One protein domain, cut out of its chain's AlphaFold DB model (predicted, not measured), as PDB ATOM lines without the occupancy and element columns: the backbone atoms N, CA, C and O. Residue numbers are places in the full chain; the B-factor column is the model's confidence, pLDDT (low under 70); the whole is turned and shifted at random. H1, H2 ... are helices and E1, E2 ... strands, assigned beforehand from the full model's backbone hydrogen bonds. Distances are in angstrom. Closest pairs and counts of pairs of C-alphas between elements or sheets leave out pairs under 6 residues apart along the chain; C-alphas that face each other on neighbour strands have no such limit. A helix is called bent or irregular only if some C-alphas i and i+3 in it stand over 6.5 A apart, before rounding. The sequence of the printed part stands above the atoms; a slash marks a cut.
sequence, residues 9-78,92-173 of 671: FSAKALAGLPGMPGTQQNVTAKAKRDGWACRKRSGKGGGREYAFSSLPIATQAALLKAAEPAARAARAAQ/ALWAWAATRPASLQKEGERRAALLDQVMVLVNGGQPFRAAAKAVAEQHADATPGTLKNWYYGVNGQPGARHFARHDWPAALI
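What this domain is: This is residues 9 to 78 and 92 to 173 of the 671 residues of the protein "Transposase A" of Thioalkalivibrio sulfidiphilus (strain HL-EbGR7) (UniProt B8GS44). The model has two lobes: a small one, where H1, H2 and the first printed residues, 9 and 10, sit round the two-strand hairpin of E1 and E2, and a larger helical one built round the long helix H5. H3a, the first arm of the bent helix H3, joins the lobes and packs on H5 and H6; H6 and H7 cross H5, H8 packs on its earlier part, H4 packs on H8 at the far end, and H3b turns away and touches no helix. The printed part has 152 residues, mostly helix, in the order H1 H2 E1 E2 H3 H4 H5 H6 H7 H8, with the sheet E1 - E2 antiparallel. It is elongated, spanning 54 by 32 by 24 A, and only just loose, close to compact, with a radius of gyration of the C-alphas of 17.9 A.

Where its parts are: E1 is residues 38 to 40 and E2 residues 48 to 51. Before them come H1, residues 11 to 14, beginning at C-alpha 11 (124.033, 103.438, 167.827), and H2, residues 24 to 33, 14.4 A long. H3, residues 57 to 78, was assigned as one helix by its hydrogen bonds but is bent, with C-alphas 66 and 69 7.3 A apart; its arms are H3a, residues 57 to 66, and H3b, residues 69 to 78, at a steep tilt of 64 degrees. H4 is residues 92 to 98, H5 residues 102 to 123, 31.1 A long, H6 residues 128 to 138, 15.6 A long, and H7 residues 144 to 152. H8, residues 165 to 171, ends at C-alpha 171 (91.502, 119.432, 154.059) and is irregular, with C-alphas 166 and 169 7.3 A apart.

How they stand to each other: In the hairpin, N 39 and O 49 are 2.9 A apart, within hydrogen-bond range. H1 and H2 touch, closest at the C-alphas of Lys 12 and Gln 24, 5.2 A. H3a touches H6, with C-alphas 61 and 135 closest at 5.4 A. The hub H5 touches H3a at C-alphas 64 and 117, 6.2 A, H6 at 118 and 131, 5.3 A, H7 at 115 and 147, 6.7 A, about perpendicular at 85 degrees, and H8 at 109 and 169, 4.4 A. H4 touches H8, with C-alphas 97 and 170 closest at 5.5 A. H2, H3a, H3b, H4, H5 and H7 have every O i to N i+4 pair within hydrogen-bond range, H6 has 6 of 7, H8 1 of 3, with 2 of 4 O i to N i+3 pairs, and H1 is too short for an O i to N i+4 pair.

The domain as a whole: The C-alphas farthest apart, of Lys 44 and Gly 156, are 56.7 A apart. Residues 79 to 91 are not printed, and C-alphas 78 and 92 are 22.5 A apart across the cut. The link from H7 to H8 is long. pLDDT is under 70 at residues 42 to 46, 71 to 78 and 156.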
ATOM      1  N   PHE A   9     116.669 104.315 169.859       87.69
ATOM      2  CA  PHE A   9     117.438 103.831 168.718       87.69
ATOM      3  C   PHE A   9     118.847 103.424 169.139       87.69
ATOM      4  O   PHE A   9     119.519 104.109 169.913       87.69
ATOM      5  N   SER A  10     119.322 102.292 168.619       88.12
ATOM      6  CA  SER A  10     120.693 101.837 168.866       88.12
ATOM      7  C   SER A  10     121.708 102.646 168.052       88.12
ATOM      8  O   SER A  10     121.428 103.047 166.924       88.12
ATOM      9  N   ALA A  11     122.934 102.799 168.564       84.88
ATOM     10  CA  ALA A  11     124.033 103.438 167.827       84.88
ATOM     11  C   ALA A  11     124.283 102.814 166.436       84.88
ATOM     12  O   ALA A  11     124.671 103.517 165.508       84.88
ATOM     13  N   LYS A  12     124.036 101.504 166.282       85.38
ATOM     14  CA  LYS A  12     124.159 100.792 165.001       85.38
ATOM     15  C   LYS A  12     123.083 101.215 163.997       85.38
ATOM     16  O   LYS A  12     123.386 101.342 162.822       85.38
ATOM     17  N   ALA A  13     121.852 101.442 164.459       83.50
ATOM     18  CA  ALA A  13     120.744 101.880 163.608       83.50
ATOM     19  C   ALA A  13     120.860 103.357 163.185       83.50
ATOM     20  O   ALA A  13     120.238 103.761 162.210       83.50
ATOM     21  N   LEU A  14     121.643 104.153 163.919       86.69
ATOM     22  CA  LEU A  14     121.841 105.581 163.655       86.69
ATOM     23  C   LEU A  14     123.057 105.880 162.766       86.69
ATOM     24  O   LEU A  14     123.136 106.960 162.186       86.69
ATOM     25  N   ALA A  15     124.019 104.960 162.675       87.50
ATOM     26  CA  ALA A  15     125.247 105.173 161.917       87.50
ATOM     27  C   ALA A  15     124.955 105.391 160.421       87.50
ATOM     28  O   ALA A  15     124.213 104.628 159.809       87.50
ATOM     29  N   GLY A  16     125.547 106.439 159.842       83.50
ATOM     30  CA  GLY A  16     125.386 106.792 158.425       83.50
ATOM     31  C   GLY A  16     124.082 107.512 158.057       83.50
ATOM     32  O   GLY A  16     123.907 107.866 156.894       83.50
ATOM     33  N   LEU A  17     123.179 107.772 159.014       89.12
ATOM     34  CA  LEU A  17     122.000 108.610 158.769       89.12
ATOM     35  C   LEU A  17     122.376 110.100 158.609       89.12
ATOM     36  O   LEU A  17     123.413 110.534 159.116       89.12
ATOM     37  N   PRO A  18     121.527 110.926 157.966       86.31
ATOM     38  CA  PRO A  18     121.749 112.370 157.867       86.31
ATOM     39  C   PRO A  18     122.011 113.013 159.236       86.31
ATOM     40  O   PRO A  18     121.224 112.854 160.168       86.31
ATOM     41  N   GLY A  19     123.132 113.730 159.374       82.31
ATOM     42  CA  GLY A  19     123.568 114.334 160.643       82.31
ATOM     43  C   GLY A  19     124.282 113.386 161.622       82.31
ATOM     44  O   GLY A  19     124.656 113.827 162.714       82.31
ATOM     45  N   MET A  20     124.509 112.120 161.243       88.94
ATOM     46  CA  MET A  20     125.194 111.105 162.050       88.94
ATOM     47  C   MET A  20     126.565 110.704 161.481       88.94
ATOM     48  O   MET A  20     126.751 110.662 160.266       88.94
ATOM     49  N   PRO A  21     127.537 110.353 162.343       87.44
ATOM     50  CA  PRO A  21     128.788 109.732 161.920       87.44
ATOM     51  C   PRO A  21     128.585 108.359 161.262       87.44
ATOM     52  O   PRO A  21     127.642 107.636 161.582       87.44
ATOM     53  N   GLY A  22     129.517 107.960 160.390       84.56
ATOM     54  CA  GLY A  22     129.429 106.705 159.628       84.56
ATOM     55  C   GLY A  22     129.655 105.413 160.426       84.56
ATOM     56  O   GLY A  22     129.336 104.339 159.932       84.56
ATOM     57  N   THR A  23     130.182 105.479 161.655       87.12
ATOM     58  CA  THR A  23     130.483 104.293 162.478       87.12
ATOM     59  C   THR A  23     129.799 104.347 163.844       87.12
ATOM     60  O   THR A  23     129.631 105.412 164.440       87.12
ATOM     61  N   GLN A  24     129.454 103.176 164.393       85.69
ATOM     62  CA  GLN A  24     128.801 103.037 165.704       85.69
ATOM     63  C   GLN A  24     129.605 103.682 166.851       85.69
ATOM     64  O   GLN A  24     129.030 104.280 167.767       85.69
ATOM     65  N   GLN A  25     130.936 103.572 166.804       85.00
ATOM     66  CA  GLN A  25     131.836 104.166 167.798       85.00
ATOM     67  C   GLN A  25     131.725 105.697 167.793       85.00
ATOM     68  O   GLN A  25     131.541 106.309 168.845       85.00
ATOM     69  N   ASN A  26     131.719 106.308 166.606       86.69
ATOM     70  CA  ASN A  26     131.613 107.758 166.465       86.69
ATOM     71  C   ASN A  26     130.216 108.282 166.829       86.69
ATOM     72  O   ASN A  26     130.105 109.368 167.394       86.69
ATOM     73  N   VAL A  27     129.154 107.505 166.586       86.88
ATOM     74  CA  VAL A  27     127.799 107.828 167.075       86.88
ATOM     75  C   VAL A  27     127.770 107.861 168.606       86.88
ATOM     76  O   VAL A  27     127.222 108.791 169.191       86.88
ATOM     77  N   THR A  28     128.415 106.896 169.266       86.06
ATOM     78  CA  THR A  28     128.492 106.842 170.737       86.06
ATOM     79  C   THR A  28     129.280 108.030 171.302       86.06
ATOM     80  O   THR A  28     128.866 108.633 172.294       86.06
ATOM     81  N   ALA A  29     130.387 108.406 170.650       86.00
ATOM     82  CA  ALA A  29     131.186 109.575 171.017       86.00
ATOM     83  C   ALA A  29     130.400 110.886 170.848       86.00
ATOM     84  O   ALA A  29     130.385 111.721 171.754       86.00
ATOM     85  N   LYS A  30     129.685 111.037 169.725       87.75
ATOM     86  CA  LYS A  30     128.806 112.183 169.463       87.75
ATOM     87  C   LYS A  30     127.679 112.275 170.489       87.75
ATOM     88  O   LYS A  30     127.455 113.350 171.027       87.75
ATOM     89  N   ALA A  31     127.034 111.159 170.820       86.75
ATOM     90  CA  ALA A  31     125.965 111.127 171.812       86.75
ATOM     91  C   ALA A  31     126.436 111.537 173.215       86.75
ATOM     92  O   ALA A  31     125.701 112.196 173.945       86.75
ATOM     93  N   LYS A  32     127.669 111.172 173.592       87.06
ATOM     94  CA  LYS A  32     128.281 111.601 174.857       87.06
ATOM     95  C   LYS A  32     128.609 113.096 174.850       87.06
ATOM     96  O   LYS A  32     128.358 113.765 175.843       87.06
ATOM     97  N   ARG A  33     129.163 113.605 173.744       87.38
ATOM     98  CA  ARG A  33     129.516 115.023 173.573       87.38
ATOM     99  C   ARG A  33     128.285 115.929 173.575       87.38
ATOM    100  O   ARG A  33     128.299 116.975 174.204       87.38
ATOM    101  N   ASP A  34     127.238 115.500 172.882       85.44
ATOM    102  CA  ASP A  34     126.021 116.279 172.664       85.44
ATOM    103  C   ASP A  34     124.950 115.978 173.746       85.44
ATOM    104  O   ASP A  34     123.830 116.469 173.657       85.44
ATOM    105  N   GLY A  35     125.280 115.167 174.763       84.94
ATOM    106  CA  GLY A  35     124.457 114.958 175.960       84.94
ATOM    107  C   GLY A  35     123.135 114.214 175.740       84.94
ATOM    108  O   GLY A  35     122.146 114.529 176.397       84.94
ATOM    109  N   TRP A  36     123.076 113.243 174.824       89.62
ATOM    110  CA  TRP A  36     121.808 112.590 174.473       89.62
ATOM    111  C   TRP A  36     121.243 111.737 175.608       89.62
ATOM    112  O   TRP A  36     121.970 110.953 176.232       89.62
ATOM    113  N   ALA A  37     119.921 111.799 175.804       87.12
ATOM    114  CA  ALA A  37     119.231 110.899 176.718       87.12
ATOM    115  C   ALA A  37     119.441 109.449 176.263       87.12
ATOM    116  O   ALA A  37     119.157 109.088 175.116       87.12
ATOM    117  N   CYS A  38     119.978 108.620 177.160       87.12
ATOM    118  CA  CYS A  38     120.353 107.246 176.856       87.12
ATOM    119  C   CYS A  38     119.882 106.271 177.940       87.12
ATOM    120  O   CYS A  38     119.898 106.594 179.125       87.12
ATOM    121  N   ARG A  39     119.496 105.057 177.532       87.25
ATOM    122  CA  ARG A  39     119.132 103.956 178.438       87.25
ATOM    123  C   ARG A  39     119.927 102.698 178.123       87.25
ATOM    124  O   ARG A  39     120.433 102.531 177.012       87.25
ATOM    125  N   LYS A  40     120.035 101.792 179.096       83.06
ATOM    126  CA  LYS A  40     120.655 100.477 178.888       83.06
ATOM    127  C   LYS A  40     119.725  99.617 178.029       83.06
ATOM    128  O   LYS A  40     118.536  99.525 178.315       83.06
ATOM    129  N   ARG A  41     120.264  99.002 176.977       80.38
ATOM    130  CA  ARG A  41     119.495  98.158 176.054       80.38
ATOM    131  C   ARG A  41     119.070  96.845 176.723       80.38
ATOM    132  O   ARG A  41     119.915  96.152 177.289       80.38
ATOM    133  N   SER A  42     117.798  96.466 176.605       62.72
ATOM    134  CA  SER A  42     117.270  95.168 177.048       62.72
ATOM    135  C   SER A  42     117.422  94.111 175.938       62.72
ATOM    136  O   SER A  42     116.531  93.910 175.120       62.72
ATOM    137  N   GLY A  43     118.583  93.445 175.856       64.31
ATOM    138  CA  GLY A  43     118.812  92.348 174.899       64.31
ATOM    139  C   GLY A  43     120.245  91.792 174.879       64.31
ATOM    140  O   GLY A  43     121.157  92.375 175.470       64.31
ATOM    141  N   LYS A  44     120.464  90.661 174.180       53.75
ATOM    142  CA  LYS A  44     121.804  90.062 173.995       53.75
ATOM    143  C   LYS A  44     122.693  90.986 173.147       53.75
ATOM    144  O   LYS A  44     122.329  91.338 172.029       53.75
ATOM    145  N   GLY A  45     123.856  91.365 173.689       60.38
ATOM    146  CA  GLY A  45     124.862  92.207 173.020       60.38
ATOM    147  C   GLY A  45     125.217  93.525 173.726       60.38
ATOM    148  O   GLY A  45     126.140  94.203 173.285       60.38
ATOM    149  N   GLY A  46     124.536  93.887 174.821       69.88
ATOM    150  CA  GLY A  46     124.843  95.103 175.591       69.88
ATOM    151  C   GLY A  46     124.677  96.418 174.803       69.88
ATOM    152  O   GLY A  46     124.154  96.445 173.688       69.88
ATOM    153  N   GLY A  47     125.100  97.535 175.405       77.44
ATOM    154  CA  GLY A  47     125.085  98.870 174.786       77.44
ATOM    155  C   GLY A  47     123.982  99.817 175.281       77.44
ATOM    156  O   GLY A  47     123.173  99.477 176.149       77.44
ATOM    157  N   ARG A  48     123.993 101.043 174.738       84.31
ATOM    158  CA  ARG A  48     123.026 102.110 175.036       84.31
ATOM    159  C   ARG A  48     122.105 102.353 173.841       84.31
ATOM    160  O   ARG A  48     122.543 102.275 172.693       84.31
ATOM    161  N   GLU A  49     120.848 102.658 174.126       88.50
ATOM    162  CA  GLU A  49     119.902 103.209 173.152       88.50
ATOM    163  C   GLU A  49     119.681 104.688 173.454       88.50
ATOM    164  O   GLU A  49     119.783 105.093 174.613       88.50
ATOM    165  N   TYR A  50     119.374 105.475 172.428       89.38
ATOM    166  CA  TYR A  50     119.202 106.924 172.520       89.38
ATOM    167  C   TYR A  50     117.775 107.328 172.180       89.38
ATOM    168  O   TYR A  50     117.197 106.794 171.231       89.38
ATOM    169  N   ALA A  51     117.219 108.254 172.957       87.62
ATOM    170  CA  ALA A  51     115.862 108.743 172.752       87.62
ATOM    171  C   ALA A  51     115.764 109.540 171.446       87.62
ATOM    172  O   ALA A  51     116.642 110.355 171.153       87.62
ATOM    173  N   PHE A  52     114.675 109.348 170.696       88.25
ATOM    174  CA  PHE A  52     114.398 110.055 169.442       88.25
ATOM    175  C   PHE A  52     114.551 111.580 169.564       88.25
ATOM    176  O   PHE A  52     115.224 112.205 168.745       88.25
ATOM    177  N   SER A  53     113.987 112.166 170.624       85.06
ATOM    178  CA  SER A  53     113.993 113.613 170.883       85.06
ATOM    179  C   SER A  53     115.387 114.204 171.110       85.06
ATOM    180  O   SER A  53     115.588 115.394 170.891       85.06
ATOM    181  N   SER A  54     116.360 113.384 171.519       85.94
ATOM    182  CA  SER A  54     117.745 113.810 171.757       85.94
ATOM    183  C   SER A  54     118.627 113.769 170.502       85.94
ATOM    184  O   SER A  54     119.772 114.210 170.550       85.94
ATOM    185  N   LEU A  55     118.137 113.229 169.381       87.81
ATOM    186  CA  LEU A  55     118.912 113.103 168.139       87.81
ATOM    187  C   LEU A  55     118.964 114.439 167.365       87.81
ATOM    188  O   LEU A  55     118.067 115.266 167.517       87.81
ATOM    189  N   PRO A  56     119.948 114.671 166.474       88.69
ATOM    190  CA  PRO A  56     119.946 115.817 165.565       88.69
ATOM    191  C   PRO A  56     118.678 115.871 164.698       88.69
ATOM    192  O   PRO A  56     118.205 114.840 164.220       88.69
ATOM    193  N   ILE A  57     118.171 117.079 164.421       85.62
ATOM    194  CA  ILE A  57     116.905 117.286 163.690       85.62
ATOM    195  C   ILE A  57     116.890 116.631 162.297       85.62
ATOM    196  O   ILE A  57     115.882 116.054 161.894       85.62
ATOM    197  N   ALA A  58     118.025 116.641 161.589       85.75
ATOM    198  CA  ALA A  58     118.170 115.971 160.295       85.75
ATOM    199  C   ALA A  58     118.016 114.444 160.418       85.75
ATOM    200  O   ALA A  58     117.414 113.805 159.557       85.75
ATOM    201  N   THR A  59     118.501 113.860 161.518       86.94
ATOM    202  CA  THR A  59     118.352 112.428 161.786       86.94
ATOM    203  C   THR A  59     116.929 112.084 162.200       86.94
ATOM    204  O   THR A  59     116.391 111.080 161.742       86.94
ATOM    205  N   GLN A  60     116.296 112.928 163.020       87.00
ATOM    206  CA  GLN A  60     114.889 112.765 163.388       87.00
ATOM    207  C   GLN A  60     113.987 112.766 162.140       87.00
ATOM    208  O   GLN A  60     113.154 111.875 161.987       87.00
ATOM    209  N   ALA A  61     114.201 113.699 161.205       84.00
ATOM    210  CA  ALA A  61     113.462 113.758 159.942       84.00
ATOM    211  C   ALA A  61     113.677 112.509 159.064       84.00
ATOM    212  O   ALA A  61     112.716 111.951 158.536       84.00
ATOM    213  N   ALA A  62     114.919 112.025 158.946       86.06
ATOM    214  CA  ALA A  62     115.229 110.815 158.181       86.06
ATOM    215  C   ALA A  62     114.557 109.558 158.768       86.06
ATOM    216  O   ALA A  62     114.019 108.730 158.030       86.06
ATOM    217  N   LEU A  63     114.537 109.436 160.100       87.31
ATOM    218  CA  LEU A  63     113.858 108.345 160.804       87.31
ATOM    219  C   LEU A  63     112.335 108.408 160.628       87.31
ATOM    220  O   LEU A  63     111.700 107.373 160.429       87.31
ATOM    221  N   LEU A  64     111.746 109.608 160.647       86.00
ATOM    222  CA  LEU A  64     110.313 109.796 160.405       86.00
ATOM    223  C   LEU A  64     109.906 109.397 158.984       86.00
ATOM    224  O   LEU A  64     108.892 108.719 158.827       86.00
ATOM    225  N   LYS A  65     110.717 109.740 157.975       84.88
ATOM    226  CA  LYS A  65     110.522 109.279 156.593       84.88
ATOM    227  C   LYS A  65     110.606 107.753 156.488       84.88
ATOM    228  O   LYS A  65     109.746 107.129 155.875       84.88
ATOM    229  N   ALA A  66     111.613 107.134 157.105       83.56
ATOM    230  CA  ALA A  66     111.778 105.678 157.071       83.56
ATOM    231  C   ALA A  66     110.620 104.929 157.761       83.56
ATOM    232  O   ALA A  66     110.249 103.836 157.338       83.56
ATOM    233  N   ALA A  67     110.022 105.524 158.797       82.12
ATOM    234  CA  ALA A  67     108.887 104.962 159.527       82.12
ATOM    235  C   ALA A  67     107.518 105.229 158.864       82.12
ATOM    236  O   ALA A  67     106.504 104.681 159.308       82.12
ATOM    237  N   GLU A  68     107.459 106.054 157.815       76.94
ATOM    238  CA  GLU A  68     106.216 106.488 157.167       76.94
ATOM    239  C   GLU A  68     105.355 105.335 156.604       76.94
ATOM    240  O   GLU A  68     104.145 105.342 156.848       76.94
ATOM    241  N   PRO A  69     105.908 104.299 155.936       75.62
ATOM    242  CA  PRO A  69     105.099 103.185 155.434       75.62
ATOM    243  C   PRO A  69     104.392 102.407 156.554       75.62
ATOM    244  O   PRO A  69     103.207 102.091 156.446       75.62
ATOM    245  N   ALA A  70     105.095 102.156 157.663       74.56
ATOM    246  CA  ALA A  70     104.539 101.477 158.834       74.56
ATOM    247  C   ALA A  70     103.495 102.352 159.550       74.56
ATOM    248  O   ALA A  70     102.446 101.866 159.970       74.56
ATOM    249  N   ALA A  71     103.744 103.661 159.631       68.31
ATOM    250  CA  ALA A  71     102.801 104.640 160.159       68.31
ATOM    251  C   ALA A  71     101.495 104.703 159.357       68.31
ATOM    252  O   ALA A  71     100.416 104.793 159.941       68.31
ATOM    253  N   ARG A  72     101.588 104.652 158.024       66.12
ATOM    254  CA  ARG A  72     100.429 104.652 157.129       66.12
ATOM    255  C   ARG A  72      99.584 103.392 157.307       66.12
ATOM    256  O   ARG A  72      98.365 103.495 157.390       66.12
ATOM    257  N   ALA A  73     100.228 102.229 157.424       64.19
ATOM    258  CA  ALA A  73      99.544 100.963 157.681       64.19
ATOM    259  C   ALA A  73      98.821 100.954 159.040       64.19
ATOM    260  O   ALA A  73      97.681 100.509 159.123       64.19
ATOM    261  N   ALA A  74      99.443 101.507 160.089       64.56
ATOM    262  CA  ALA A  74      98.830 101.601 161.417       64.56
ATOM    263  C   ALA A  74      97.580 102.502 161.435       64.56
ATOM    264  O   ALA A  74      96.573 102.140 162.037       64.56
ATOM    265  N   ARG A  75      97.606 103.635 160.719       63.91
ATOM    266  CA  ARG A  75      96.451 104.548 160.595       63.91
ATOM    267  C   ARG A  75      95.285 103.928 159.839       63.91
ATOM    268  O   ARG A  75      94.141 104.098 160.244       63.91
ATOM    269  N   ALA A  76      95.577 103.177 158.777       55.94
ATOM    270  CA  ALA A  76      94.557 102.448 158.030       55.94
ATOM    271  C   ALA A  76      93.852 101.377 158.886       55.94
ATOM    272  O   ALA A  76      92.705 101.041 158.609       55.94
ATOM    273  N   ALA A  77      94.519 100.857 159.922       53.09
ATOM    274  CA  ALA A  77      93.991  99.804 160.786       53.09
ATOM    275  C   ALA A  77      93.226 100.312 162.024       53.09
ATOM    276  O   ALA A  77      92.452  99.545 162.591       53.09
ATOM    277  N   GLN A  78      93.454 101.551 162.479       50.38
ATOM    278  CA  GLN A  78      93.039 101.984 163.824       50.38
ATOM    279  C   GLN A  78      91.865 102.964 163.901       50.38
ATOM    280  O   GLN A  78      91.429 103.200 165.020       50.38
ATOM    281  N   ALA A  92      80.699 117.905 156.184       85.69
ATOM    282  CA  ALA A  92      80.727 118.542 154.871       85.69
ATOM    283  C   ALA A  92      82.104 118.428 154.196       85.69
ATOM    284  O   ALA A  92      82.189 118.219 152.980       85.69
ATOM    285  N   LEU A  93      83.194 118.526 154.966       89.12
ATOM    286  CA  LEU A  93      84.557 118.375 154.455       89.12
ATOM    287  C   LEU A  93      84.817 116.957 153.923       89.12
ATOM    288  O   LEU A  93      85.333 116.805 152.810       89.12
ATOM    289  N   TRP A  94      84.443 115.924 154.680       90.75
ATOM    290  CA  TRP A  94      84.626 114.531 154.270       90.75
ATOM    291  C   TRP A  94      83.662 114.105 153.163       90.75
ATOM    292  O   TRP A  94      84.076 113.408 152.234       90.75
ATOM    293  N   ALA A  95      82.421 114.594 153.180       89.12
ATOM    294  CA  ALA A  95      81.483 114.418 152.077       89.12
ATOM    295  C   ALA A  95      82.041 115.028 150.781       89.12
ATOM    296  O   ALA A  95      82.040 114.379 149.734       89.12
ATOM    297  N   TRP A  96      82.604 116.242 150.843       90.31
ATOM    298  CA  TRP A  96      83.286 116.848 149.700       90.31
ATOM    299  C   TRP A  96      84.488 116.013 149.241       90.31
ATOM    300  O   TRP A  96      84.612 115.746 148.041       90.31
ATOM    301  N   ALA A  97      85.342 115.559 150.161       89.44
ATOM    302  CA  ALA A  97      86.515 114.744 149.848       89.44
ATOM    303  C   ALA A  97      86.145 113.435 149.127       89.44
ATOM    304  O   ALA A  97      86.782 113.088 148.128       89.44
ATOM    305  N   ALA A  98      85.065 112.770 149.555       89.62
ATOM    306  CA  ALA A  98      84.567 111.535 148.950       89.62
ATOM    307  C   ALA A  98      84.166 111.701 147.471       89.62
ATOM    308  O   ALA A  98      84.288 110.764 146.685       89.62
ATOM    309  N   THR A  99      83.755 112.904 147.053       87.19
ATOM    310  CA  THR A  99      83.425 113.186 145.641       87.19
ATOM    311  C   THR A  99      84.649 113.378 144.737       87.19
ATOM    312  O   THR A  99      84.502 113.505 143.520       87.19
ATOM    313  N   ARG A 100      85.864 113.484 145.296       89.31
ATOM    314  CA  ARG A 100      87.085 113.765 144.521       89.31
ATOM    315  C   ARG A 100      87.699 112.471 143.963       89.31
ATOM    316  O   ARG A 100      87.599 111.435 144.609       89.31
ATOM    317  N   PRO A 101      88.392 112.503 142.807       89.06
ATOM    318  CA  PRO A 101      89.113 111.342 142.278       89.06
ATOM    319  C   PRO A 101      90.121 110.748 143.270       89.06
ATOM    320  O   PRO A 101      90.805 111.485 143.981       89.06
ATOM    321  N   ALA A 102      90.297 109.423 143.236       87.94
ATOM    322  CA  ALA A 102      91.206 108.697 144.132       87.94
ATOM    323  C   ALA A 102      92.663 109.200 144.081       87.94
ATOM    324  O   ALA A 102      93.378 109.139 145.078       87.94
ATOM    325  N   SER A 103      93.116 109.730 142.939       88.31
ATOM    326  CA  SER A 103      94.441 110.351 142.815       88.31
ATOM    327  C   SER A 103      94.584 111.615 143.669       88.31
ATOM    328  O   SER A 103      95.629 111.817 144.282       88.31
ATOM    329  N   LEU A 104      93.536 112.441 143.755       89.12
ATOM    330  CA  LEU A 104      93.536 113.665 144.560       89.12
ATOM    331  C   LEU A 104      93.367 113.372 146.054       89.12
ATOM    332  O   LEU A 104      93.993 114.046 146.867       89.12
ATOM    333  N   GLN A 105      92.584 112.350 146.410       89.88
ATOM    334  CA  GLN A 105      92.485 111.874 147.796       89.88
ATOM    335  C   GLN A 105      93.850 111.374 148.302       89.88
ATOM    336  O   GLN A 105      94.320 111.820 149.347       89.88
ATOM    337  N   LYS A 106      94.555 110.554 147.503       90.75
ATOM    338  CA  LYS A 106      95.923 110.093 147.812       90.75
ATOM    339  C   LYS A 106      96.923 111.240 147.961       90.75
ATOM    340  O   LYS A 106      97.823 111.168 148.793       90.75
ATOM    341  N   GLU A 107      96.783 112.289 147.157       91.38
ATOM    342  CA  GLU A 107      97.615 113.487 147.284       91.38
ATOM    343  C   GLU A 107      97.314 114.253 148.584       91.38
ATOM    344  O   GLU A 107      98.243 114.727 149.236       91.38
ATOM    345  N   GLY A 108      96.048 114.326 149.008       91.81
ATOM    346  CA  GLY A 108      95.662 114.859 150.320       91.81
ATOM    347  C   GLY A 108      96.284 114.073 151.481       91.81
ATOM    348  O   GLY A 108      96.921 114.663 152.355       91.81
ATOM    349  N   GLU A 109      96.205 112.738 151.441       91.81
ATOM    350  CA  GLU A 109      96.863 111.848 152.413       91.81
ATOM    351  C   GLU A 109      98.380 112.078 152.484       91.81
ATOM    352  O   GLU A 109      98.942 112.184 153.577       91.81
ATOM    353  N   ARG A 110      99.050 112.186 151.327       92.12
ATOM    354  CA  ARG A 110     100.498 112.436 151.246       92.12
ATOM    355  C   ARG A 110     100.871 113.759 151.915       92.12
ATOM    356  O   ARG A 110     101.805 113.814 152.712       92.12
ATOM    357  N   ARG A 111     100.128 114.830 151.625       93.25
ATOM    358  CA  ARG A 111     100.352 116.157 152.224       93.25
ATOM    359  C   ARG A 111     100.167 116.137 153.738       93.25
ATOM    360  O   ARG A 111     100.982 116.724 154.451       93.25
ATOM    361  N   ALA A 112      99.138 115.441 154.223       93.00
ATOM    362  CA  ALA A 112      98.894 115.262 155.652       93.00
ATOM    363  C   ALA A 112     100.046 114.506 156.332       93.00
ATOM    364  O   ALA A 112     100.530 114.936 157.378       93.00
ATOM    365  N   ALA A 113     100.555 113.441 155.702       90.44
ATOM    366  CA  ALA A 113     101.681 112.664 156.219       90.44
ATOM    367  C   ALA A 113     102.971 113.496 156.346       90.44
ATOM    368  O   ALA A 113     103.665 113.405 157.360       90.44
ATOM    369  N   LEU A 114     103.270 114.355 155.369       92.62
ATOM    370  CA  LEU A 114     104.426 115.253 155.444       92.62
ATOM    371  C   LEU A 114     104.277 116.298 156.556       92.62
ATOM    372  O   LEU A 114     105.222 116.530 157.313       92.62
ATOM    373  N   LEU A 115     103.092 116.899 156.704       92.81
ATOM    374  CA  LEU A 115     102.833 117.838 157.799       92.81
ATOM    375  C   LEU A 115     102.879 117.163 159.170       92.81
ATOM    376  O   LEU A 115     103.338 117.773 160.134       92.81
ATOM    377  N   ASP A 116     102.495 115.894 159.269       90.31
ATOM    378  CA  ASP A 116     102.649 115.136 160.504       90.31
ATOM    379  C   ASP A 116     104.105 114.979 160.932       90.31
ATOM    380  O   ASP A 116     104.400 115.136 162.118       90.31
ATOM    381  N   GLN A 117     105.013 114.702 159.988       90.31
ATOM    382  CA  GLN A 117     106.451 114.630 160.270       90.31
ATOM    383  C   GLN A 117     106.965 115.975 160.794       90.31
ATOM    384  O   GLN A 117     107.695 116.011 161.785       90.31
ATOM    385  N   VAL A 118     106.520 117.085 160.190       91.81
ATOM    386  CA  VAL A 118     106.850 118.440 160.660       91.81
ATOM    387  C   VAL A 118     106.350 118.649 162.088       91.81
ATOM    388  O   VAL A 118     107.119 119.084 162.944       91.81
ATOM    389  N   MET A 119     105.096 118.294 162.380       90.69
ATOM    390  CA  MET A 119     104.517 118.506 163.706       90.69
ATOM    391  C   MET A 119     105.136 117.637 164.798       90.69
ATOM    392  O   MET A 119     105.157 118.063 165.947       90.69
ATOM    393  N   VAL A 120     105.663 116.450 164.480       88.12
ATOM    394  CA  VAL A 120     106.423 115.654 165.461       88.12
ATOM    395  C   VAL A 120     107.681 116.404 165.906       88.12
ATOM    396  O   VAL A 120     107.946 116.484 167.102       88.12
ATOM    397  N   LEU A 121     108.422 117.010 164.974       87.88
ATOM    398  CA  LEU A 121     109.609 117.806 165.309       87.88
ATOM    399  C   LEU A 121     109.240 119.084 166.078       87.88
ATOM    400  O   LEU A 121     109.943 119.464 167.013       87.88
ATOM    401  N   VAL A 122     108.132 119.735 165.703       89.25
ATOM    402  CA  VAL A 122     107.635 120.939 166.389       89.25
ATOM    403  C   VAL A 122     107.226 120.637 167.826       89.25
ATOM    404  O   VAL A 122     107.635 121.350 168.739       89.25
ATOM    405  N   ASN A 123     106.485 119.550 168.045       84.38
ATOM    406  CA  ASN A 123     106.104 119.108 169.386       84.38
ATOM    407  C   ASN A 123     107.326 118.700 170.226       84.38
ATOM    408  O   ASN A 123     107.333 118.916 171.433       84.38
ATOM    409  N   GLY A 124     108.391 118.212 169.581       78.56
ATOM    410  CA  GLY A 124     109.704 117.973 170.188       78.56
ATOM    411  C   GLY A 124     110.527 119.238 170.484       78.56
ATOM    412  O   GLY A 124     111.709 119.125 170.804       78.56
ATOM    413  N   GLY A 125     109.943 120.435 170.355       80.62
ATOM    414  CA  GLY A 125     110.560 121.716 170.716       80.62
ATOM    415  C   GLY A 125     111.280 122.446 169.578       80.62
ATOM    416  O   GLY A 125     111.901 123.479 169.820       80.62
ATOM    417  N   GLN A 126     111.216 121.952 168.337       87.25
ATOM    418  CA  GLN A 126     111.843 122.626 167.193       87.25
ATOM    419  C   GLN A 126     110.953 123.749 166.634       87.25
ATOM    420  O   GLN A 126     109.741 123.580 166.504       87.25
ATOM    421  N   PRO A 127     111.516 124.891 166.196       90.38
ATOM    422  CA  PRO A 127     110.724 125.910 165.515       90.38
ATOM    423  C   PRO A 127     110.225 125.384 164.159       90.38
ATOM    424  O   PRO A 127     110.984 124.757 163.413       90.38
ATOM    425  N   PHE A 128     108.976 125.701 163.787       91.44
ATOM    426  CA  PHE A 128     108.320 125.194 162.565       91.44
ATOM    427  C   PHE A 128     109.181 125.354 161.308       91.44
ATOM    428  O   PHE A 128     109.258 124.450 160.481       91.44
ATOM    429  N   ARG A 129     109.887 126.484 161.168       90.69
ATOM    430  CA  ARG A 129     110.769 126.740 160.019       90.69
ATOM    431  C   ARG A 129     111.931 125.744 159.933       90.69
ATOM    432  O   ARG A 129     112.273 125.327 158.830       90.69
ATOM    433  N   ALA A 130     112.527 125.365 161.065       88.56
ATOM    434  CA  ALA A 130     113.605 124.378 161.108       88.56
ATOM    435  C   ALA A 130     113.067 122.959 160.871       88.56
ATOM    436  O   ALA A 130     113.645 122.219 160.079       88.56
ATOM    437  N   ALA A 131     111.921 122.621 161.471       89.38
ATOM    438  CA  ALA A 131     111.232 121.349 161.253       89.38
ATOM    439  C   ALA A 131     110.824 121.147 159.782       89.38
ATOM    440  O   ALA A 131     111.138 120.120 159.184       89.38
ATOM    441  N   ALA A 132     110.195 122.150 159.163       90.75
ATOM    442  CA  ALA A 132     109.804 122.117 157.755       90.75
ATOM    443  C   ALA A 132     111.013 122.013 156.817       90.75
ATOM    444  O   ALA A 132     110.941 121.314 155.810       90.75
ATOM    445  N   LYS A 133     112.135 122.671 157.150       92.19
ATOM    446  CA  LYS A 133     113.386 122.538 156.394       92.19
ATOM    447  C   LYS A 133     113.940 121.115 156.472       92.19
ATOM    448  O   LYS A 133     114.213 120.528 155.432       92.19
ATOM    449  N   ALA A 134     114.034 120.555 157.676       88.94
ATOM    450  CA  ALA A 134     114.553 119.207 157.889       88.94
ATOM    451  C   ALA A 134     113.698 118.133 157.196       88.94
ATOM    452  O   ALA A 134     114.250 117.203 156.618       88.94
ATOM    453  N   VAL A 135     112.366 118.267 157.209       90.56
ATOM    454  CA  VAL A 135     111.467 117.350 156.487       90.56
ATOM    455  C   VAL A 135     111.610 117.519 154.972       90.56
ATOM    456  O   VAL A 135     111.777 116.528 154.272       90.56
ATOM    457  N   ALA A 136     111.617 118.750 154.451       91.00
ATOM    458  CA  ALA A 136     111.766 118.993 153.013       91.00
ATOM    459  C   ALA A 136     113.098 118.463 152.443       91.00
ATOM    460  O   ALA A 136     113.122 117.918 151.349       91.00
ATOM    461  N   GLU A 137     114.204 118.543 153.191       90.81
ATOM    462  CA  GLU A 137     115.497 117.973 152.770       90.81
ATOM    463  C   GLU A 137     115.459 116.445 152.600       90.81
ATOM    464  O   GLU A 137     116.277 115.883 151.872       90.81
ATOM    465  N   GLN A 138     114.509 115.763 153.248       88.75
ATOM    466  CA  GLN A 138     114.316 114.322 153.103       88.75
ATOM    467  C   GLN A 138     113.344 113.962 151.971       88.75
ATOM    468  O   GLN A 138     113.312 112.799 151.571       88.75
ATOM    469  N   HIS A 139     112.573 114.904 151.422       87.06
ATOM    470  CA  HIS A 139     111.487 114.636 150.472       87.06
ATOM    471  C   HIS A 139     111.599 115.531 149.232       87.06
ATOM    472  O   HIS A 139     111.353 116.730 149.292       87.06
ATOM    473  N   ALA A 140     111.957 114.946 148.084       79.44
ATOM    474  CA  ALA A 140     112.228 115.688 146.842       79.44
ATOM    475  C   ALA A 140     111.000 116.422 146.259       79.44
ATOM    476  O   ALA A 140     111.135 117.308 145.420       79.44
ATOM    477  N   ASP A 141     109.802 116.051 146.698       77.19
ATOM    478  CA  ASP A 141     108.491 116.511 146.246       77.19
ATOM    479  C   ASP A 141     107.848 117.558 147.180       77.19
ATOM    480  O   ASP A 141     106.667 117.895 147.031       77.19
ATOM    481  N   ALA A 142     108.606 118.096 148.141       85.69
ATOM    482  CA  ALA A 142     108.162 119.165 149.028       85.69
ATOM    483  C   ALA A 142     109.271 120.190 149.299       85.69
ATOM    484  O   ALA A 142     110.421 119.849 149.545       85.69
ATOM    485  N   THR A 143     108.910 121.475 149.318       91.56
ATOM    486  CA  THR A 143     109.814 122.549 149.761       91.56
ATOM    487  C   THR A 143     109.378 123.081 151.128       91.56
ATOM    488  O   THR A 143     108.194 122.974 151.474       91.56
ATOM    489  N   PRO A 144     110.271 123.739 151.893       89.56
ATOM    490  CA  PRO A 144     109.889 124.360 153.163       89.56
ATOM    491  C   PRO A 144     108.757 125.388 152.993       89.56
ATOM    492  O   PRO A 144     107.895 125.516 153.862       89.56
ATOM    493  N   GLY A 145     108.733 126.096 151.856       90.12
ATOM    494  CA  GLY A 145     107.666 127.034 151.502       90.12
ATOM    495  C   GLY A 145     106.335 126.332 151.232       90.12
ATOM    496  O   GLY A 145     105.301 126.775 151.722       90.12
ATOM    497  N   THR A 146     106.355 125.198 150.529       89.94
ATOM    498  CA  THR A 146     105.149 124.404 150.247       89.94
ATOM    499  C   THR A 146     104.523 123.856 151.533       89.94
ATOM    500  O   THR A 146     103.320 124.006 151.731       89.94
ATOM    501  N   LEU A 147     105.333 123.304 152.446       92.75
ATOM    502  CA  LEU A 147     104.868 122.811 153.752       92.75
ATOM    503  C   LEU A 147     104.292 123.944 154.612       92.75
ATOM    504  O   LEU A 147     103.231 123.795 155.217       92.75
ATOM    505  N   LYS A 148     104.949 125.111 154.615       93.12
ATOM    506  CA  LYS A 148     104.429 126.313 155.275       93.12
ATOM    507  C   LYS A 148     103.062 126.708 154.710       93.12
ATOM    508  O   LYS A 148     102.150 126.963 155.491       93.12
ATOM    509  N   ASN A 149     102.906 126.729 153.389       91.81
ATOM    510  CA  ASN A 149     101.650 127.110 152.740       91.81
ATOM    511  C   ASN A 149     100.526 126.106 153.025       91.81
ATOM    512  O   ASN A 149      99.394 126.517 153.247       91.81
ATOM    513  N   TRP A 150     100.817 124.802 153.068       93.12
ATOM    514  CA  TRP A 150      99.822 123.794 153.449       93.12
ATOM    515  C   TRP A 150      99.372 123.936 154.902       93.12
ATOM    516  O   TRP A 150      98.192 123.768 155.186       93.12
ATOM    517  N   TYR A 151     100.282 124.276 155.815       92.88
ATOM    518  CA  TYR A 151      99.945 124.421 157.230       92.88
ATOM    519  C   TYR A 151      99.229 125.742 157.542       92.88
ATOM    520  O   TYR A 151      98.190 125.740 158.197       92.88
ATOM    521  N   TYR A 152      99.762 126.869 157.060       89.88
ATOM    522  CA  TYR A 152      99.259 128.211 157.376       89.88
ATOM    523  C   TYR A 152      98.192 128.730 156.405       89.88
ATOM    524  O   TYR A 152      97.414 129.601 156.790       89.88
ATOM    525  N   GLY A 153      98.131 128.196 155.184       86.31
ATOM    526  CA  GLY A 153      97.272 128.694 154.112       86.31
ATOM    527  C   GLY A 153      97.991 129.655 153.162       86.31
ATOM    528  O   GLY A 153      99.112 130.101 153.416       86.31
ATOM    529  N   VAL A 154      97.341 129.969 152.041       84.69
ATOM    530  CA  VAL A 154      97.821 130.906 151.009       84.69
ATOM    531  C   VAL A 154      96.620 131.628 150.394       84.69
ATOM    532  O   VAL A 154      95.565 131.020 150.230       84.69
ATOM    533  N   ASN A 155      96.771 132.907 150.033       75.88
ATOM    534  CA  ASN A 155      95.754 133.696 149.316       75.88
ATOM    535  C   ASN A 155      94.343 133.640 149.943       75.88
ATOM    536  O   ASN A 155      93.352 133.472 149.236       75.88
ATOM    537  N   GLY A 156      94.247 133.718 151.275       67.50
ATOM    538  CA  GLY A 156      92.967 133.680 151.997       67.50
ATOM    539  C   GLY A 156      92.321 132.292 152.123       67.50
ATOM    540  O   GLY A 156      91.265 132.180 152.735       67.50
ATOM    541  N   GLN A 157      92.937 131.226 151.596       78.06
ATOM    542  CA  GLN A 157      92.498 129.850 151.851       78.06
ATOM    543  C   GLN A 157      93.037 129.369 153.211       78.06
ATOM    544  O   GLN A 157      94.240 129.522 153.458       78.06
ATOM    545  N   PRO A 158      92.204 128.755 154.071       82.00
ATOM    546  CA  PRO A 158      92.655 128.202 155.344       82.00
ATOM    547  C   PRO A 158      93.611 127.023 155.114       82.00
ATOM    548  O   PRO A 158      93.330 126.125 154.321       82.00
ATOM    549  N   GLY A 159      94.756 127.032 155.799       86.06
ATOM    550  CA  GLY A 159      95.669 125.886 155.855       86.06
ATOM    551  C   GLY A 159      95.248 124.844 156.894       86.06
ATOM    552  O   GLY A 159      94.335 125.074 157.686       86.06
ATOM    553  N   ALA A 160      95.969 123.721 156.939       89.75
ATOM    554  CA  ALA A 160      95.711 122.590 157.835       89.75
ATOM    555  C   ALA A 160      95.605 122.971 159.324       89.75
ATOM    556  O   ALA A 160      94.910 122.293 160.069       89.75
ATOM    557  N   ARG A 161      96.233 124.072 159.769       87.88
ATOM    558  CA  ARG A 161      96.144 124.547 161.163       87.88
ATOM    559  C   ARG A 161      94.719 124.879 161.631       87.88
ATOM    560  O   ARG A 161      94.501 124.958 162.831       87.88
ATOM    561  N   HIS A 162      93.799 125.129 160.698       85.94
ATOM    562  CA  HIS A 162      92.389 125.420 160.980       85.94
ATOM    563  C   HIS A 162      91.521 124.155 161.019       85.94
ATOM    564  O   HIS A 162      90.316 124.254 161.201       85.94
ATOM    565  N   PHE A 163      92.122 122.979 160.823       86.38
ATOM    566  CA  PHE A 163      91.438 121.695 160.802       86.38
ATOM    567  C   PHE A 163      92.018 120.772 161.872       86.38
ATOM    568  O   PHE A 163      93.226 120.788 162.143       86.38
ATOM    569  N   ALA A 164      91.170 119.925 162.451       85.88
ATOM    570  CA  ALA A 164      91.607 118.851 163.319       85.88
ATOM    571  C   ALA A 164      92.548 117.914 162.560       85.88
ATOM    572  O   ALA A 164      92.434 117.685 161.355       85.88
ATOM    573  N   ARG A 165      93.506 117.354 163.293       84.06
ATOM    574  CA  ARG A 165      94.622 116.607 162.711       84.06
ATOM    575  C   ARG A 165      94.191 115.363 161.926       84.06
ATOM    576  O   ARG A 165      94.835 115.024 160.938       84.06
ATOM    577  N   HIS A 166      93.101 114.717 162.338       84.69
ATOM    578  CA  HIS A 166      92.532 113.564 161.634       84.69
ATOM    579  C   HIS A 166      91.831 113.953 160.319       84.69
ATOM    580  O   HIS A 166      91.736 113.118 159.423       84.69
ATOM    581  N   ASP A 167      91.453 115.223 160.143       88.50
ATOM    582  CA  ASP A 167      90.787 115.742 158.937       88.50
ATOM    583  C   ASP A 167      91.760 116.321 157.900       88.50
ATOM    584  O   ASP A 167      91.367 116.690 156.791       88.50
ATOM    585  N   TRP A 168      93.056 116.385 158.218       92.62
ATOM    586  CA  TRP A 168      94.085 116.889 157.306       92.62
ATOM    587  C   TRP A 168      94.119 116.194 155.939       92.62
ATOM    588  O   TRP A 168      94.292 116.907 154.945       92.62
ATOM    589  N   PRO A 169      93.929 114.859 155.828       94.12
ATOM    590  CA  PRO A 169      93.866 114.199 154.528       94.12
ATOM    591  C   PRO A 169      92.778 114.779 153.619       94.12
ATOM    592  O   PRO A 169      93.024 114.957 152.429       94.12
ATOM    593  N   ALA A 170      91.613 115.128 154.177       91.94
ATOM    594  CA  ALA A 170      90.513 115.750 153.448       91.94
ATOM    595  C   ALA A 170      90.777 117.241 153.178       91.94
ATOM    596  O   ALA A 170      90.626 117.705 152.048       91.94
ATOM    597  N   ALA A 171      91.245 117.994 154.178       89.94
ATOM    598  CA  ALA A 171      91.502 119.432 154.059       89.94
ATOM    599  C   ALA A 171      92.584 119.786 153.020       89.94
ATOM    600  O   ALA A 171      92.522 120.840 152.386       89.94
ATOM    601  N   LEU A 172      93.571 118.907 152.823       92.12
ATOM    602  CA  LEU A 172      94.733 119.161 151.963       92.12
ATOM    603  C   LEU A 172      94.569 118.688 150.513       92.12
ATOM    604  O   LEU A 172      95.500 118.862 149.710       92.12
ATOM    605  N   ILE A 173      93.405 118.136 150.150       91.75
ATOM    606  CA  ILE A 173      93.110 117.725 148.773       91.75
ATOM    607  C   ILE A 173      93.237 118.939 147.831       91.75
ATOM    608  O   ILE A 173      92.651 119.995 148.095       91.75
TER     609      ILE A 173